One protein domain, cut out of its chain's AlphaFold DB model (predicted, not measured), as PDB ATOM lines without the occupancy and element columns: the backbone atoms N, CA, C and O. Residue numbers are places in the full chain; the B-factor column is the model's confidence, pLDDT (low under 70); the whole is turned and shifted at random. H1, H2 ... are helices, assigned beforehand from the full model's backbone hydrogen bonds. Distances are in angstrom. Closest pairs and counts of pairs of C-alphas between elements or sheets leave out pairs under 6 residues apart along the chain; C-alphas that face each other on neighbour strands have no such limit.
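This is residues 177 to 237 of the 237 residues of an uncharacterized protein of Rhodovulum strictum (UniProt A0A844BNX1). Three helices follow one another, each turning back from the one before: H2 and H3 make an open V that is joined at one end by the tight link between them, and H1 runs loosely beside H2, the opposite way, and stays apart from H3. Before H1, residues 177 to 186 run back past it and turn into its beginning; residues 224 to 237, the last part of H3 and the tail after it, stick out freely. The printed part has 61 residues with three named helices, H1, H2 and H3 in that order, and no named strand; the class is all helix. The whole is loose, with a radius of gyration of the C-alphas of 13.7 A, and the C-alphas span 39 by 31 by 24 A.

H1, residues 187 to 197, and H2, residues 200 to 213, are close but not clearly touching; their closest C-alphas, those of Ala 195 and Ala 203, are 6.0 A apart. They run opposite ways at a shallow tilt of 28 degrees. H2 and H3, residues 216 to 230, are also close but not clearly touching; their closest C-alphas, those of Phe 211 and Arg 219, are 6.5 A apart. They run opposite ways at a steep tilt of 40 degrees. H1 and H3 are apart. In H1, H2 and H3 every O i to N i+4 pair is within hydrogen-bond range.

H1 begins at C-alpha 187, (374.795, 282.193, 184.677), and is 15.4 A long from first to last C-alpha. H2 measures 20.1 A. H3 measures 21.2 A and ends at C-alpha 230, (377.990, 281.845, 161.712).

The two C-alphas farthest apart, those of Pro 182 and Ala 237, the chain's last residue, are 42.9 A apart. The printed part has no cut, and both links between helices are tight. Residues 229 to 237 have pLDDT under 70.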
ATOM      1  N   ALA A 177     358.969 278.285 178.949       75.56
ATOM      2  CA  ALA A 177     359.659 278.036 180.215       75.56
ATOM      3  C   ALA A 177     359.240 279.037 181.314       75.56
ATOM      4  O   ALA A 177     359.369 278.750 182.504       75.56
ATOM      5  N   GLY A 178     358.694 280.193 180.917       78.19
ATOM      6  CA  GLY A 178     358.355 281.281 181.810       78.19
ATOM      7  C   GLY A 178     359.585 282.134 182.092       78.19
ATOM      8  O   GLY A 178     360.643 281.968 181.485       78.19
ATOM      9  N   ALA A 179     359.436 283.093 183.006       78.69
ATOM     10  CA  ALA A 179     360.540 283.972 183.366       78.69
ATOM     11  C   ALA A 179     361.724 283.148 183.910       78.69
ATOM     12  O   ALA A 179     361.503 282.314 184.793       78.69
ATOM     13  N   PRO A 180     362.963 283.401 183.441       80.25
ATOM     14  CA  PRO A 180     364.140 282.770 184.013       80.25
ATOM     15  C   PRO A 180     364.182 283.013 185.522       80.25
ATOM     16  O   PRO A 180     364.105 284.160 185.973       80.25
ATOM     17  N   ILE A 181     364.277 281.939 186.306       82.31
ATOM     18  CA  ILE A 181     364.482 282.054 187.754       82.31
ATOM     19  C   ILE A 181     365.895 282.591 188.041       82.31
ATOM     20  O   ILE A 181     366.789 282.410 187.209       82.31
ATOM     21  N   PRO A 182     366.114 283.260 189.190       78.50
ATOM     22  CA  PRO A 182     367.424 283.790 189.549       78.50
ATOM     23  C   PRO A 182     368.503 282.705 189.514       78.50
ATOM     24  O   PRO A 182     368.244 281.604 190.012       78.50
ATOM     25  N   PRO A 183     369.698 283.010 188.978       80.00
ATOM     26  CA  PRO A 183     370.713 281.995 188.832       80.00
ATOM     27  C   PRO A 183     371.275 281.544 190.177       80.00
ATOM     28  O   PRO A 183     371.570 282.373 191.039       80.00
ATOM     29  N   PHE A 184     371.417 280.234 190.357       74.31
ATOM     30  CA  PHE A 184     371.906 279.617 191.590       74.31
ATOM     31  C   PHE A 184     373.421 279.359 191.556       74.31
ATOM     32  O   PHE A 184     374.062 279.392 192.604       74.31
ATOM     33  N   LEU A 185     374.001 279.102 190.373       81.81
ATOM     34  CA  LEU A 185     375.420 278.764 190.192       81.81
ATOM     35  C   LEU A 185     376.053 279.510 189.000       81.81
ATOM     36  O   LEU A 185     376.613 280.592 189.167       81.81
ATOM     37  N   ASN A 186     376.006 278.925 187.798       89.81
ATOM     38  CA  ASN A 186     376.665 279.451 186.601       89.81
ATOM     39  C   ASN A 186     375.638 280.076 185.657       89.81
ATOM     40  O   ASN A 186     374.871 279.373 185.002       89.81
ATOM     41  N   VAL A 187     375.702 281.401 185.519       88.69
ATOM     42  CA  VAL A 187     374.795 282.193 184.677       88.69
ATOM     43  C   VAL A 187     374.716 281.669 183.238       88.69
ATOM     44  O   VAL A 187     373.642 281.691 182.645       88.69
ATOM     45  N   MET A 188     375.820 281.177 182.663       89.81
ATOM     46  CA  MET A 188     375.832 280.706 181.275       89.81
ATOM     47  C   MET A 188     375.232 279.306 181.114       89.81
ATOM     48  O   MET A 188     374.516 279.058 180.145       89.81
ATOM     49  N   ASP A 189     375.492 278.394 182.053       89.62
ATOM     50  CA  ASP A 189     374.895 277.053 182.020       89.62
ATOM     51  C   ASP A 189     373.391 277.126 182.278       89.62
ATOM     52  O   ASP A 189     372.604 276.455 181.612       89.62
ATOM     53  N   GLU A 190     372.975 278.023 183.166       88.69
ATOM     54  CA  GLU A 190     371.566 278.284 183.418       88.69
ATOM     55  C   GLU A 190     370.888 278.981 182.244       88.69
ATOM     56  O   GLU A 190     369.800 278.571 181.852       88.69
ATOM     57  N   ALA A 191     371.535 279.961 181.607       91.00
ATOM     58  CA  ALA A 191     371.008 280.568 180.387       91.00
ATOM     59  C   ALA A 191     370.809 279.528 179.270       91.00
ATOM     60  O   ALA A 191     369.802 279.573 178.566       91.00
ATOM     61  N   ARG A 192     371.726 278.559 179.130       91.44
ATOM     62  CA  ARG A 192     371.584 277.438 178.184       91.44
ATOM     63  C   ARG A 192     370.441 276.506 178.565       91.44
ATOM     64  O   ARG A 192     369.656 276.133 177.698       91.44
ATOM     65  N   PHE A 193     370.333 276.152 179.843       88.19
ATOM     66  CA  PHE A 193     369.241 275.328 180.351       88.19
ATOM     67  C   PHE A 193     367.881 275.991 180.091       88.19
ATOM     68  O   PHE A 193     366.999 275.380 179.489       88.19
ATOM     69  N   TRP A 194     367.744 277.275 180.417       89.06
ATOM     70  CA  TRP A 194     366.552 278.070 180.127       89.06
ATOM     71  C   TRP A 194     366.261 278.165 178.632       89.06
ATOM     72  O   TRP A 194     365.128 277.940 178.219       89.06
ATOM     73  N   ALA A 195     367.274 278.420 177.802       90.38
ATOM     74  CA  ALA A 195     367.111 278.447 176.352       90.38
ATOM     75  C   ALA A 195     366.655 277.092 175.780       90.38
ATOM     76  O   ALA A 195     365.919 277.079 174.798       90.38
ATOM     77  N   SER A 196     367.053 275.970 176.395       87.75
ATOM     78  CA  SER A 196     366.634 274.625 175.975       87.75
ATOM     79  C   SER A 196     365.165 274.315 176.282       87.75
ATOM     80  O   SER A 196     364.556 273.509 175.585       87.75
ATOM     81  N   MET A 197     364.593 274.975 177.293       81.69
ATOM     82  CA  MET A 197     363.183 274.837 177.677       81.69
ATOM     83  C   MET A 197     362.295 275.933 177.074       81.69
ATOM     84  O   MET A 197     361.077 275.787 177.020       81.69
ATOM     85  N   ALA A 198     362.882 277.059 176.661       83.94
ATOM     86  CA  ALA A 198     362.149 278.210 176.159       83.94
ATOM     87  C   ALA A 198     361.504 277.923 174.797       83.94
ATOM     88  O   ALA A 198     362.112 277.366 173.881       83.94
ATOM     89  N   SER A 199     360.281 278.414 174.615       80.62
ATOM     90  CA  SER A 199     359.651 278.452 173.298       80.62
ATOM     91  C   SER A 199     360.453 279.338 172.336       80.62
ATOM     92  O   SER A 199     361.147 280.276 172.738       80.62
ATOM     93  N   ARG A 200     360.291 279.135 171.021       79.31
ATOM     94  CA  ARG A 200     360.942 279.984 170.002       79.31
ATOM     95  C   ARG A 200     360.654 281.477 170.204       79.31
ATOM     96  O   ARG A 200     361.499 282.315 169.886       79.31
ATOM     97  N   ARG A 201     359.454 281.818 170.688       79.56
ATOM     98  CA  ARG A 201     359.065 283.202 170.976       79.56
ATOM     99  C   ARG A 201     359.835 283.754 172.173       79.56
ATOM    100  O   ARG A 201     360.395 284.839 172.063       79.56
ATOM    101  N   GLU A 202     359.891 283.007 173.272       84.00
ATOM    102  CA  GLU A 202     360.627 283.394 174.481       84.00
ATOM    103  C   GLU A 202     362.121 283.506 174.227       84.00
ATOM    104  O   GLU A 202     362.705 284.521 174.575       84.00
ATOM    105  N   ALA A 203     362.730 282.537 173.540       87.56
ATOM    106  CA  ALA A 203     364.151 282.588 173.218       87.56
ATOM    107  C   ALA A 203     364.508 283.874 172.452       87.56
ATOM    108  O   ALA A 203     365.480 284.551 172.783       87.56
ATOM    109  N   LYS A 204     363.681 284.271 171.473       86.81
ATOM    110  CA  LYS A 204     363.857 285.536 170.743       86.81
ATOM    111  C   LYS A 204     363.644 286.760 171.630       86.81
ATOM    112  O   LYS A 204     364.427 287.702 171.543       86.81
ATOM    113  N   ALA A 205     362.602 286.753 172.458       88.62
ATOM    114  CA  ALA A 205     362.291 287.862 173.352       88.62
ATOM    115  C   ALA A 205     363.396 288.066 174.400       88.62
ATOM    116  O   ALA A 205     363.883 289.181 174.565       88.62
ATOM    117  N   TYR A 206     363.849 286.992 175.048       91.94
ATOM    118  CA  TYR A 206     364.917 287.020 176.044       91.94
ATOM    119  C   TYR A 206     366.258 287.397 175.428       91.94
ATOM    120  O   TYR A 206     366.971 288.216 176.006       91.94
ATOM    121  N   ALA A 207     366.585 286.878 174.241       93.38
ATOM    122  CA  ALA A 207     367.800 287.269 173.533       93.38
ATOM    123  C   ALA A 207     367.794 288.764 173.179       93.38
ATOM    124  O   ALA A 207     368.779 289.454 173.442       93.38
ATOM    125  N   LEU A 208     366.683 289.280 172.637       95.88
ATOM    126  CA  LEU A 208     366.556 290.696 172.287       95.88
ATOM    127  C   LEU A 208     366.631 291.591 173.529       95.88
ATOM    128  O   LEU A 208     367.437 292.515 173.553       95.88
ATOM    129  N   ALA A 209     365.855 291.284 174.570       95.56
ATOM    130  CA  ALA A 209     365.855 292.050 175.814       95.56
ATOM    131  C   ALA A 209     367.243 292.060 176.475       95.56
ATOM    132  O   ALA A 209     367.720 293.109 176.909       95.56
ATOM    133  N   SER A 210     367.933 290.914 176.488       94.75
ATOM    134  CA  SER A 210     369.301 290.813 177.013       94.75
ATOM    135  C   SER A 210     370.277 291.656 176.191       94.75
ATOM    136  O   SER A 210     371.091 292.381 176.755       94.75
ATOM    137  N   PHE A 211     370.178 291.616 174.860       96.44
ATOM    138  CA  PHE A 211     371.014 292.420 173.968       96.44
ATOM    139  C   PHE A 211     370.759 293.928 174.124       96.44
ATOM    140  O   PHE A 211     371.696 294.727 174.120       96.44
ATOM    141  N   GLU A 212     369.504 294.341 174.302       97.12
ATOM    142  CA  GLU A 212     369.131 295.737 174.541       97.12
ATOM    143  C   GLU A 212     369.569 296.243 175.922       97.12
ATOM    144  O   GLU A 212     369.866 297.429 176.072       97.12
ATOM    145  N   ALA A 213     369.703 295.371 176.919       96.81
ATOM    146  CA  ALA A 213     370.232 295.748 178.227       96.81
ATOM    147  C   ALA A 213     371.763 295.961 178.233       96.81
ATOM    148  O   ALA A 213     372.288 296.651 179.107       96.81
ATOM    149  N   MET A 214     372.495 295.410 177.256       96.81
ATOM    150  CA  MET A 214     373.960 295.517 177.172       96.81
ATOM    151  C   MET A 214     374.449 296.927 176.805       96.81
ATOM    152  O   MET A 214     373.797 297.663 176.054       96.81
ATOM    153  N   THR A 215     375.668 297.269 177.241       97.56
ATOM    154  CA  THR A 215     376.362 298.495 176.811       97.56
ATOM    155  C   THR A 215     376.726 298.441 175.322       97.56
ATOM    156  O   THR A 215     376.797 297.373 174.713       97.56
ATOM    157  N   LYS A 216     377.024 299.592 174.701       96.94
ATOM    158  CA  LYS A 216     377.445 299.635 173.284       96.94
ATOM    159  C   LYS A 216     378.698 298.792 173.009       96.94
ATOM    160  O   LYS A 216     378.805 298.201 171.936       96.94
ATOM    161  N   ILE A 217     379.631 298.750 173.962       96.88
ATOM    162  CA  ILE A 217     380.878 297.983 173.849       96.88
ATOM    163  C   ILE A 217     380.565 296.482 173.871       96.88
ATOM    164  O   ILE A 217     381.032 295.749 172.995       96.88
ATOM    165  N   ASP A 218     379.708 296.047 174.797       96.94
ATOM    166  CA  ASP A 218     379.332 294.638 174.949       96.94
ATOM    167  C   ASP A 218     378.483 294.142 173.782       96.94
ATOM    168  O   ASP A 218     378.743 293.065 173.252       96.94
ATOM    169  N   ARG A 219     377.545 294.959 173.283       97.44
ATOM    170  CA  ARG A 219     376.788 294.641 172.061       97.44
ATOM    171  C   ARG A 219     377.719 294.404 170.874       97.44
ATOM    172  O   ARG A 219     377.536 293.445 170.131       97.44
ATOM    173  N   ALA A 220     378.742 295.244 170.699       95.19
ATOM    174  CA  ALA A 220     379.721 295.069 169.627       95.19
ATOM    175  C   ALA A 220     380.556 293.791 169.812       95.19
ATOM    176  O   ALA A 220     380.845 293.097 168.837       95.19
ATOM    177  N   ALA A 221     380.937 293.457 171.048       94.31
ATOM    178  CA  ALA A 221     381.628 292.207 171.353       94.31
ATOM    179  C   ALA A 221     380.752 290.975 171.077       94.31
ATOM    180  O   ALA A 221     381.221 290.041 170.425       94.31
ATOM    181  N   PHE A 222     379.483 291.012 171.486       94.50
ATOM    182  CA  PHE A 222     378.497 289.964 171.242       94.50
ATOM    183  C   PHE A 222     378.288 289.719 169.743       94.50
ATOM    184  O   PHE A 222     378.417 288.588 169.278       94.50
ATOM    185  N   LEU A 223     378.074 290.784 168.958       95.56
ATOM    186  CA  LEU A 223     377.924 290.681 167.503       95.56
ATOM    187  C   LEU A 223     379.162 290.068 166.835       95.56
ATOM    188  O   LEU A 223     379.028 289.205 165.967       95.56
ATOM    189  N   ARG A 224     380.376 290.457 167.254       95.00
ATOM    190  CA  ARG A 224     381.614 289.839 166.745       95.00
ATOM    191  C   ARG A 224     381.683 288.342 167.043       95.00
ATOM    192  O   ARG A 224     382.185 287.598 166.206       95.00
ATOM    193  N   HIS A 225     381.220 287.910 168.214       91.25
ATOM    194  CA  HIS A 225     381.248 286.505 168.618       91.25
ATOM    195  C   HIS A 225     380.300 285.651 167.768       91.25
ATOM    196  O   HIS A 225     380.766 284.729 167.103       91.25
ATOM    197  N   ILE A 226     379.020 286.026 167.676       92.38
ATOM    198  CA  ILE A 226     378.025 285.257 166.907       92.38
ATOM    199  C   ILE A 226     378.309 285.266 165.397       92.38
ATOM    200  O   ILE A 226     378.020 284.302 164.698       92.38
ATOM    201  N   THR A 227     378.924 286.338 164.880       91.19
ATOM    202  CA  THR A 227     379.283 286.422 163.455       91.19
ATOM    203  C   THR A 227     380.469 285.513 163.126       91.19
ATOM    204  O   THR A 227     380.513 284.946 162.039       91.19
ATOM    205  N   LYS A 228     381.424 285.331 164.052       82.69
ATOM    206  CA  LYS A 228     382.522 284.366 163.872       82.69
ATOM    207  C   LYS A 228     382.017 282.924 163.825       82.69
ATOM    208  O   LYS A 228     382.528 282.148 163.026       82.69
ATOM    209  N   GLU A 229     381.024 282.581 164.642       61.53
ATOM    210  CA  GLU A 229     380.427 281.238 164.650       61.53
ATOM    211  C   GLU A 229     379.566 280.979 163.404       61.53
ATOM    212  O   GLU A 229     379.694 279.924 162.789       61.53
ATOM    213  N   ALA A 230     378.798 281.969 162.933       61.94
ATOM    214  CA  ALA A 230     377.990 281.845 161.712       61.94
ATOM    215  C   ALA A 230     378.817 281.556 160.442       61.94
ATOM    216  O   ALA A 230     378.310 280.966 159.490       61.94
ATOM    217  N   VAL A 231     380.091 281.960 160.415       60.31
ATOM    218  CA  VAL A 231     381.017 281.677 159.305       60.31
ATOM    219  C   VAL A 231     381.586 280.249 159.380       60.31
ATOM    220  O   VAL A 231     382.047 279.727 158.366       60.31
ATOM    221  N   HIS A 232     381.543 279.590 160.543       54.91
ATOM    222  CA  HIS A 232     382.083 278.240 160.729       54.91
ATOM    223  C   HIS A 232     381.077 277.113 160.409       54.91
ATOM    224  O   HIS A 232     381.507 276.023 160.044       54.91
ATOM    225  N   ASP A 233     379.766 277.387 160.449       53.81
ATOM    226  CA  ASP A 233     378.679 276.423 160.167       53.81
ATOM    227  C   ASP A 233     378.196 276.412 158.693       53.81
ATOM    228  O   ASP A 233     377.084 275.984 158.377       53.81
ATOM    229  N   GLY A 234     379.034 276.859 157.752       47.41
ATOM    230  CA  GLY A 234     378.789 276.671 156.316       47.41
ATOM    231  C   GLY A 234     378.771 275.179 155.925       47.41
ATOM    232  O   GLY A 234     379.466 274.379 156.557       47.41
ATOM    233  N   PRO A 235     377.992 274.774 154.899       44.22
ATOM    234  CA  PRO A 235     377.703 273.370 154.620       44.22
ATOM    235  C   PRO A 235     378.989 272.571 154.398       44.22
ATOM    236  O   PRO A 235     379.779 272.877 153.505       44.22
ATOM    237  N   ARG A 236     379.180 271.524 155.210       46.06
ATOM    238  CA  ARG A 236     380.156 270.472 154.920       46.06
ATOM    239  C   ARG A 236     379.648 269.713 153.693       46.06
ATOM    240  O   ARG A 236     378.589 269.093 153.767       46.06
ATOM    241  N   ALA A 237     380.366 269.868 152.582       45.41
ATOM    242  CA  ALA A 237     380.176 269.103 151.352       45.41
ATOM    243  C   ALA A 237     380.418 267.604 151.575       45.41
ATOM    244  O   ALA A 237     381.245 267.271 152.458       45.41
TER     245      ALA A 237